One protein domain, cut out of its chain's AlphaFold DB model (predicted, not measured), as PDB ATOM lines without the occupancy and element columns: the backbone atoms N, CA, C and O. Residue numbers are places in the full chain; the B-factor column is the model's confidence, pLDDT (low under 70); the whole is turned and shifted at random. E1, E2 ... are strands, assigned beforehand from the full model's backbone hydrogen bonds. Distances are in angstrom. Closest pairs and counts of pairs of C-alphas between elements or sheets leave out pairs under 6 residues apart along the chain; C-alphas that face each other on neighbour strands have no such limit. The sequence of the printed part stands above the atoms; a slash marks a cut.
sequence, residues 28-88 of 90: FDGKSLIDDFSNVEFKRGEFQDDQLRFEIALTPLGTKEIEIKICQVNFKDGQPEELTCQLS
ATOM      1  N   PHE A  28      -3.580   3.957  25.689       89.38
ATOM      2  CA  PHE A  28      -4.428   2.773  25.853       89.38
ATOM      3  C   PHE A  28      -5.860   3.226  26.158       89.38
ATOM      4  O   PHE A  28      -6.071   4.341  26.631       89.38
ATOM      5  N   ASP A  29      -6.855   2.394  25.849       86.00
ATOM      6  CA  ASP A  29      -8.284   2.709  26.037       86.00
ATOM      7  C   ASP A  29      -8.719   4.061  25.427       86.00
ATOM      8  O   ASP A  29      -9.582   4.758  25.960       86.00
ATOM      9  N   GLY A  30      -8.089   4.473  24.320       87.75
ATOM     10  CA  GLY A  30      -8.351   5.763  23.671       87.75
ATOM     11  C   GLY A  30      -7.828   6.992  24.426       87.75
ATOM     12  O   GLY A  30      -8.061   8.104  23.962       87.75
ATOM     13  N   LYS A  31      -7.115   6.804  25.544       89.62
ATOM     14  CA  LYS A  31      -6.460   7.865  26.317       89.62
ATOM     15  C   LYS A  31      -4.959   7.887  26.063       89.62
ATOM     16  O   LYS A  31      -4.315   6.839  25.986       89.62
ATOM     17  N   SER A  32      -4.389   9.076  25.962       91.12
ATOM     18  CA  SER A  32      -2.967   9.311  25.762       91.12
ATOM     19  C   SER A  32      -2.251   9.539  27.094       91.12
ATOM     20  O   SER A  32      -2.688  10.280  27.970       91.12
ATOM     21  N   LEU A  33      -1.090   8.901  27.242       90.25
ATOM     22  CA  LEU A  33      -0.236   9.026  28.424       90.25
ATOM     23  C   LEU A  33       0.463  10.388  28.529       90.25
ATOM     24  O   LEU A  33       1.137  10.655  29.522       90.25
ATOM     25  N   ILE A  34       0.332  11.228  27.502       88.69
ATOM     26  CA  ILE A  34       0.994  12.528  27.396       88.69
ATOM     27  C   ILE A  34       0.152  13.635  28.031       88.69
ATOM     28  O   ILE A  34       0.701  14.539  28.655       88.69
ATOM     29  N   ASP A  35      -1.164  13.574  27.857       91.38
ATOM     30  CA  ASP A  35      -2.083  14.687  28.092       91.38
ATOM     31  C   ASP A  35      -3.329  14.306  28.902       91.38
ATOM     32  O   ASP A  35      -3.905  15.187  29.535       91.38
ATOM     33  N   ASP A  36      -3.709  13.027  28.989       93.62
ATOM     34  CA  ASP A  36      -4.899  12.625  29.758       93.62
ATOM     35  C   ASP A  36      -4.614  12.309  31.235       93.62
ATOM     36  O   ASP A  36      -5.543  12.161  32.037       93.62
ATOM     37  N   PHE A  37      -3.342  12.218  31.634       91.94
ATOM     38  CA  PHE A  37      -2.942  11.815  32.983       91.94
ATOM     39  C   PHE A  37      -1.930  12.785  33.595       91.94
ATOM     40  O   PHE A  37      -0.984  13.225  32.951       91.94
ATOM     41  N   SER A  38      -2.115  13.087  34.879       92.69
ATOM     42  CA  SER A  38      -1.162  13.866  35.682       92.69
ATOM     43  C   SER A  38      -0.091  12.996  36.342       92.69
ATOM     44  O   SER A  38       0.989  13.491  36.663       92.69
ATOM     45  N   ASN A  39      -0.379  11.706  36.540       91.38
ATOM     46  CA  ASN A  39       0.568  10.729  37.062       91.38
ATOM     47  C   ASN A  39       0.269   9.325  36.522       91.38
ATOM     48  O   ASN A  39      -0.893   8.946  36.358       91.38
ATOM     49  N   VAL A  40       1.332   8.554  36.291       90.69
ATOM     50  CA  VAL A  40       1.300   7.151  35.865       90.69
ATOM     51  C   VAL A  40       2.408   6.424  36.615       90.69
ATOM     52  O   VAL A  40       3.582   6.762  36.473       90.69
ATOM     53  N   GLU A  41       2.053   5.420  37.406       92.44
ATOM     54  CA  GLU A  41       2.995   4.693  38.251       92.44
ATOM     55  C   GLU A  41       2.888   3.187  38.007       92.44
ATOM     56  O   GLU A  41       1.819   2.595  38.159       92.44
ATOM     57  N   PHE A  42       4.009   2.555  37.665       92.06
ATOM     58  CA  PHE A  42       4.104   1.101  37.600       92.06
ATOM     59  C   PHE A  42       4.181   0.519  39.014       92.06
ATOM     60  O   PHE A  42       5.042   0.918  39.797       92.06
ATOM     61  N   LYS A  43       3.309  -0.440  39.336       94.44
ATOM     62  CA  LYS A  43       3.254  -1.055  40.670       94.44
ATOM     63  C   LYS A  43       3.989  -2.386  40.718       94.44
ATOM     64  O   LYS A  43       4.893  -2.572  41.527       94.44
ATOM     65  N   ARG A  44       3.590  -3.320  39.861       93.94
ATOM     66  CA  ARG A  44       4.143  -4.679  39.791       93.94
ATOM     67  C   ARG A  44       3.829  -5.298  38.442       93.94
ATOM     68  O   ARG A  44       2.882  -4.882  37.785       93.94
ATOM     69  N   GLY A  45       4.582  -6.321  38.067       92.31
ATOM     70  CA  GLY A  45       4.292  -7.120  36.888       92.31
ATOM     71  C   GLY A  45       4.835  -8.528  37.026       92.31
ATOM     72  O   GLY A  45       5.779  -8.774  37.776       92.31
ATOM     73  N   GLU A  46       4.211  -9.441  36.304       93.81
ATOM     74  CA  GLU A  46       4.539 -10.853  36.260       93.81
ATOM     75  C   GLU A  46       4.326 -11.384  34.842       93.81
ATOM     76  O   GLU A  46       3.444 -10.929  34.109       93.81
ATOM     77  N   PHE A  47       5.150 -12.353  34.459       88.94
ATOM     78  CA  PHE A  47       4.874 -13.170  33.288       88.94
ATOM     79  C   PHE A  47       4.021 -14.357  33.728       88.94
ATOM     80  O   PHE A  47       4.399 -15.078  34.652       88.94
ATOM     81  N   GLN A  48       2.880 -14.542  33.071       87.31
ATOM     82  CA  GLN A  48       2.029 -15.718  33.213       87.31
ATOM     83  C   GLN A  48       1.810 -16.297  31.821       87.31
ATOM     84  O   GLN A  48       1.320 -15.600  30.933       87.31
ATOM     85  N   ASP A  49       2.231 -17.548  31.634       82.88
ATOM     86  CA  ASP A  49       2.289 -18.211  30.331       82.88
ATOM     87  C   ASP A  49       3.049 -17.344  29.298       82.88
ATOM     88  O   ASP A  49       4.225 -17.045  29.502       82.88
ATOM     89  N   ASP A  50       2.367 -16.888  28.241       82.19
ATOM     90  CA  ASP A  50       2.897 -16.015  27.179       82.19
ATOM     91  C   ASP A  50       2.356 -14.573  27.263       82.19
ATOM     92  O   ASP A  50       2.279 -13.852  26.264       82.19
ATOM     93  N   GLN A  51       1.946 -14.141  28.457       89.38
ATOM     94  CA  GLN A  51       1.432 -12.797  28.704       89.38
ATOM     95  C   GLN A  51       2.244 -12.086  29.781       89.38
ATOM     96  O   GLN A  51       2.559 -12.640  30.836       89.38
ATOM     97  N   LEU A  52       2.536 -10.811  29.537       93.19
ATOM     98  CA  LEU A  52       3.028  -9.915  30.575       93.19
ATOM     99  C   LEU A  52       1.819  -9.220  31.190       93.19
ATOM    100  O   LEU A  52       1.191  -8.380  30.544       93.19
ATOM    101  N   ARG A  53       1.515  -9.553  32.440       95.00
ATOM    102  CA  ARG A  53       0.465  -8.903  33.219       95.00
ATOM    103  C   ARG A  53       1.106  -7.942  34.205       95.00
ATOM    104  O   ARG A  53       2.035  -8.304  34.920       95.00
ATOM    105  N   PHE A  54       0.627  -6.711  34.259       94.75
ATOM    106  CA  PHE A  54       1.156  -5.719  35.185       94.75
ATOM    107  C   PHE A  54       0.086  -4.763  35.675       94.75
ATOM    108  O   PHE A  54      -0.970  -4.614  35.077       94.75
ATOM    109  N   GLU A  55       0.362  -4.129  36.800       95.75
ATOM    110  CA  GLU A  55      -0.536  -3.199  37.459       95.75
ATOM    111  C   GLU A  55       0.044  -1.790  37.371       95.75
ATOM    112  O   GLU A  55       1.224  -1.568  37.672       95.75
ATOM    113  N   ILE A  56      -0.798  -0.841  36.968       94.00
ATOM    114  CA  ILE A  56      -0.476   0.584  36.958       94.00
ATOM    115  C   ILE A  56      -1.487   1.355  37.797       94.00
ATOM    116  O   ILE A  56      -2.684   1.065  37.778       94.00
ATOM    117  N   ALA A  57      -0.996   2.360  38.511       94.38
ATOM    118  CA  ALA A  57      -1.826   3.380  39.126       94.38
ATOM    119  C   ALA A  57      -1.788   4.641  38.263       94.38
ATOM    120  O   ALA A  57      -0.723   5.095  37.845       94.38
ATOM    121  N   LEU A  58      -2.960   5.198  37.998       93.31
ATOM    122  CA  LEU A  58      -3.159   6.344  37.127       93.31
ATOM    123  C   LEU A  58      -3.857   7.447  37.905       93.31
ATOM    124  O   LEU A  58      -4.766   7.181  38.684       93.31
ATOM    125  N   THR A  59      -3.481   8.691  37.647       93.81
ATOM    126  CA  THR A  59      -4.224   9.856  38.129       93.81
ATOM    127  C   THR A  59      -4.640  10.680  36.918       93.81
ATOM    128  O   THR A  59      -3.783  11.353  36.333       93.81
ATOM    129  N   PRO A  60      -5.920  10.633  36.501       93.31
ATOM    130  CA  PRO A  60      -6.406  11.435  35.385       93.31
ATOM    131  C   PRO A  60      -6.114  12.923  35.594       93.31
ATOM    132  O   PRO A  60      -6.177  13.430  36.722       93.31
ATOM    133  N   LEU A  61      -5.782  13.627  34.513       93.75
ATOM    134  CA  LEU A  61      -5.497  15.054  34.566       93.75
ATOM    135  C   LEU A  61      -6.724  15.822  35.087       93.75
ATOM    136  O   LEU A  61      -7.859  15.553  34.705       93.75
ATOM    137  N   GLY A  62      -6.495  16.777  35.991       92.75
ATOM    138  CA  GLY A  62      -7.573  17.559  36.607       92.75
ATOM    139  C   GLY A  62      -8.309  16.853  37.751       92.75
ATOM    140  O   GLY A  62      -9.218  17.441  38.332       92.75
ATOM    141  N   THR A  63      -7.902  15.635  38.122       92.25
ATOM    142  CA  THR A  63      -8.481  14.879  39.242       92.25
ATOM    143  C   THR A  63      -7.422  14.559  40.303       92.25
ATOM    144  O   THR A  63      -6.223  14.693  40.064       92.25
ATOM    145  N   LYS A  64      -7.866  14.137  41.494       91.31
ATOM    146  CA  LYS A  64      -6.999  13.561  42.542       91.31
ATOM    147  C   LYS A  64      -7.280  12.077  42.788       91.31
ATOM    148  O   LYS A  64      -6.699  11.490  43.697       91.31
ATOM    149  N   GLU A  65      -8.201  11.498  42.027       93.56
ATOM    150  CA  GLU A  65      -8.600  10.106  42.190       93.56
ATOM    151  C   GLU A  65      -7.575   9.204  41.506       93.56
ATOM    152  O   GLU A  65      -7.093   9.498  40.412       93.56
ATOM    153  N   ILE A  66      -7.204   8.124  42.191       94.44
ATOM    154  CA  ILE A  66      -6.267   7.136  41.666       94.44
ATOM    155  C   ILE A  66      -7.078   5.974  41.102       94.44
ATOM    156  O   ILE A  66      -7.821   5.320  41.832       94.44
ATOM    157  N   GLU A  67      -6.893   5.692  39.817       93.00
ATOM    158  CA  GLU A  67      -7.420   4.503  39.158       93.00
ATOM    159  C   GLU A  67      -6.336   3.424  39.117       93.00
ATOM    160  O   GLU A  67      -5.240   3.652  38.605       93.00
ATOM    161  N   ILE A  68      -6.643   2.229  39.623       94.75
ATOM    162  CA  ILE A  68      -5.765   1.066  39.473       94.75
ATOM    163  C   ILE A  68      -6.228   0.277  38.252       94.75
ATOM    164  O   ILE A  68      -7.391  -0.127  38.160       94.75
ATOM    165  N   LYS A  69      -5.311   0.039  37.314       93.81
ATOM    166  CA  LYS A  69      -5.550  -0.771  36.121       93.81
ATOM    167  C   LYS A  69      -4.649  -1.997  36.124       93.81
ATOM    168  O   LYS A  69      -3.459  -1.905  36.422       93.81
ATOM    169  N   ILE A  70      -5.215  -3.128  35.731       94.62
ATOM    170  CA  ILE A  70      -4.471  -4.322  35.349       94.62
ATOM    171  C   ILE A  70      -4.323  -4.280  33.835       94.62
ATOM    172  O   ILE A  70      -5.317  -4.273  33.113       94.62
ATOM    173  N   CYS A  71      -3.086  -4.251  33.373       94.25
ATOM    174  CA  CYS A  71      -2.729  -4.262  31.974       94.25
ATOM    175  C   CYS A  71      -2.132  -5.609  31.570       94.25
ATOM    176  O   CYS A  71      -1.476  -6.286  32.367       94.25
ATOM    177  N   GLN A  72      -2.360  -5.989  30.323       94.75
ATOM    178  CA  GLN A  72      -1.864  -7.213  29.718       94.75
ATOM    179  C   GLN A  72      -1.214  -6.882  28.383       94.75
ATOM    180  O   GLN A  72      -1.740  -6.092  27.599       94.75
ATOM    181  N   VAL A  73      -0.059  -7.496  28.139       94.56
ATOM    182  CA  VAL A  73       0.609  -7.474  26.841       94.56
ATOM    183  C   VAL A  73       0.699  -8.893  26.320       94.56
ATOM    184  O   VAL A  73       1.304  -9.758  26.957       94.56
ATOM    185  N   ASN A  74       0.100  -9.102  25.152       91.38
ATOM    186  CA  ASN A  74       0.187 -10.357  24.418       91.38
ATOM    187  C   ASN A  74       1.443 -10.368  23.546       91.38
ATOM    188  O   ASN A  74       1.797  -9.351  22.935       91.38
ATOM    189  N   PHE A  75       2.079 -11.534  23.455       90.31
ATOM    190  CA  PHE A  75       3.237 -11.753  22.599       90.31
ATOM    191  C   PHE A  75       2.880 -12.694  21.450       90.31
ATOM    192  O   PHE A  75       2.242 -13.725  21.651       90.31
ATOM    193  N   LYS A  76       3.330 -12.357  20.242       89.06
ATOM    194  CA  LYS A  76       3.241 -13.211  19.056       89.06
ATOM    195  C   LYS A  76       4.619 -13.330  18.435       89.06
ATOM    196  O   LYS A  76       5.262 -12.316  18.175       89.06
ATOM    197  N   ASP A  77       5.102 -14.558  18.261       87.62
ATOM    198  CA  ASP A  77       6.453 -14.837  17.755       87.62
ATOM    199  C   ASP A  77       7.551 -14.068  18.523       87.62
ATOM    200  O   ASP A  77       8.520 -13.564  17.953       87.62
ATOM    201  N   GLY A  78       7.370 -13.926  19.844       84.00
ATOM    202  CA  GLY A  78       8.280 -13.180  20.716       84.00
ATOM    203  C   GLY A  78       8.210 -11.655  20.572       84.00
ATOM    204  O   GLY A  78       9.064 -10.958  21.114       84.00
ATOM    205  N   GLN A  79       7.219 -11.106  19.867       89.31
ATOM    206  CA  GLN A  79       7.017  -9.663  19.736       89.31
ATOM    207  C   GLN A  79       5.782  -9.203  20.520       89.31
ATOM    208  O   GLN A  79       4.725  -9.817  20.391       89.31
ATOM    209  N   PRO A  80       5.877  -8.119  21.313       91.69
ATOM    210  CA  PRO A  80       4.712  -7.536  21.964       91.69
ATOM    211  C   PRO A  80       3.772  -6.943  20.902       91.69
ATOM    212  O   PRO A  80       4.183  -6.110  20.090       91.69
ATOM    213  N   GLU A  81       2.505  -7.345  20.899       89.50
ATOM    214  CA  GLU A  81       1.529  -6.888  19.902       89.50
ATOM    215  C   GLU A  81       0.579  -5.833  20.462       89.50
ATOM    216  O   GLU A  81       0.606  -4.687  20.012       89.50
ATOM    217  N   GLU A  82      -0.218  -6.182  21.459       89.12
ATOM    218  CA  GLU A  82      -1.285  -5.321  21.962       89.12
ATOM    219  C   GLU A  82      -1.134  -5.094  23.463       89.12
ATOM    220  O   GLU A  82      -0.703  -5.995  24.180       89.12
ATOM    221  N   LEU A  83      -1.480  -3.884  23.910       91.94
ATOM    222  CA  LEU A  83      -1.619  -3.518  25.314       91.94
ATOM    223  C   LEU A  83      -3.101  -3.274  25.594       91.94
ATOM    224  O   LEU A  83      -3.680  -2.329  25.061       91.94
ATOM    225  N   THR A  84      -3.686  -4.086  26.464       92.50
ATOM    226  CA  THR A  84      -5.050  -3.895  26.966       92.50
ATOM    227  C   THR A  84      -5.005  -3.628  28.459       92.50
ATOM    228  O   THR A  84      -4.239  -4.264  29.179       92.50
ATOM    229  N   CYS A  85      -5.809  -2.683  28.941       92.38
ATOM    230  CA  CYS A  85      -5.882  -2.344  30.357       92.38
ATOM    231  C   CYS A  85      -7.335  -2.392  30.834       92.38
ATOM    232  O   CYS A  85      -8.260  -1.996  30.135       92.38
ATOM    233  N   GLN A  86      -7.554  -2.900  32.041       91.12
ATOM    234  CA  GLN A  86      -8.877  -3.018  32.647       91.12
ATOM    235  C   GLN A  86      -8.834  -2.499  34.078       91.12
ATOM    236  O   GLN A  86      -7.792  -2.551  34.729       91.12
ATOM    237  N   LEU A  87      -9.955  -1.967  34.573       83.31
ATOM    238  CA  LEU A  87     -10.052  -1.547  35.973       83.31
ATOM    239  C   LEU A  87      -9.814  -2.745  36.891       83.31
ATOM    240  O   LEU A  87     -10.414  -3.805  36.717       83.31
ATOM    241  N   SER A  88      -8.929  -2.555  37.864       74.12
ATOM    242  CA  SER A  88      -8.767  -3.494  38.960       74.12
ATOM    243  C   SER A  88      -9.908  -3.261  39.943       74.12
ATOM    244  O   SER A  88      -9.912  -2.265  40.667       74.12
TER     245      SER A  88
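AT A GLANCE: This is residues 28 to 88 of the 90 residues of an uncharacterized protein of Pseudomonas putida (UniProt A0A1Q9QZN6). A long, narrow sheet of four strands, E1 to E4, strongly twisted and curled, holds 41 of the 61 printed residues, and residues 28 to 36 fold back from the start of E1 toward E4. The strands E1, E2, E3 and E4 follow one another as hairpins in a meander, each strand the antiparallel neighbour of the one before. The printed part has 61 residues, no named helix and the class all strand. It is only just compact, close to loose, with a radius of gyration of the C-alphas of 12.5 A, and its C-alphas span 40 by 19 by 14 A, a rod.

HOW THE PARTS SIT: The inner strands are E2, residues 51 to 60, and E3, residues 67 to 76, a hairpin with 148 degrees between directions; N 54 and O 71 are 2.9 A apart, within hydrogen-bond range. The edge strand E1, residues 37 to 48, forms a hairpin with E2 at 163 degrees, with N 41 and O 57 at 2.8 A. E1 bends by 54 degrees at residue 44 and E2 by 52 degrees at residue 57. The other edge strand, E4, residues 79 to 87, forms a hairpin with E3 at 156 degrees, with N 72 and O 84 at 2.8 A. E1 and E4 are apart. From edge to edge the strands' lines turn by 64 degrees and the way across the sheet by 55 degrees.

IN THESE COORDINATES: E1 begins at C-alpha 37, (-2.942, 11.815, 32.983), and is 28.0 A long from first to last C-alpha. E2 measures 26.3 A, E3 28.8 A and E4 24.9 A; E4 ends at C-alpha 87, (-10.052, -1.547, 35.973).

THE WHOLE: The C-alphas of Lys 64 and Asp 77, the two farthest apart, are 40.0 A apart. The links E1 to E2 and E3 to E4 are tight, and E2 to E3 is short. The printed part has no cut, and no printed residue has a pLDDT under 70.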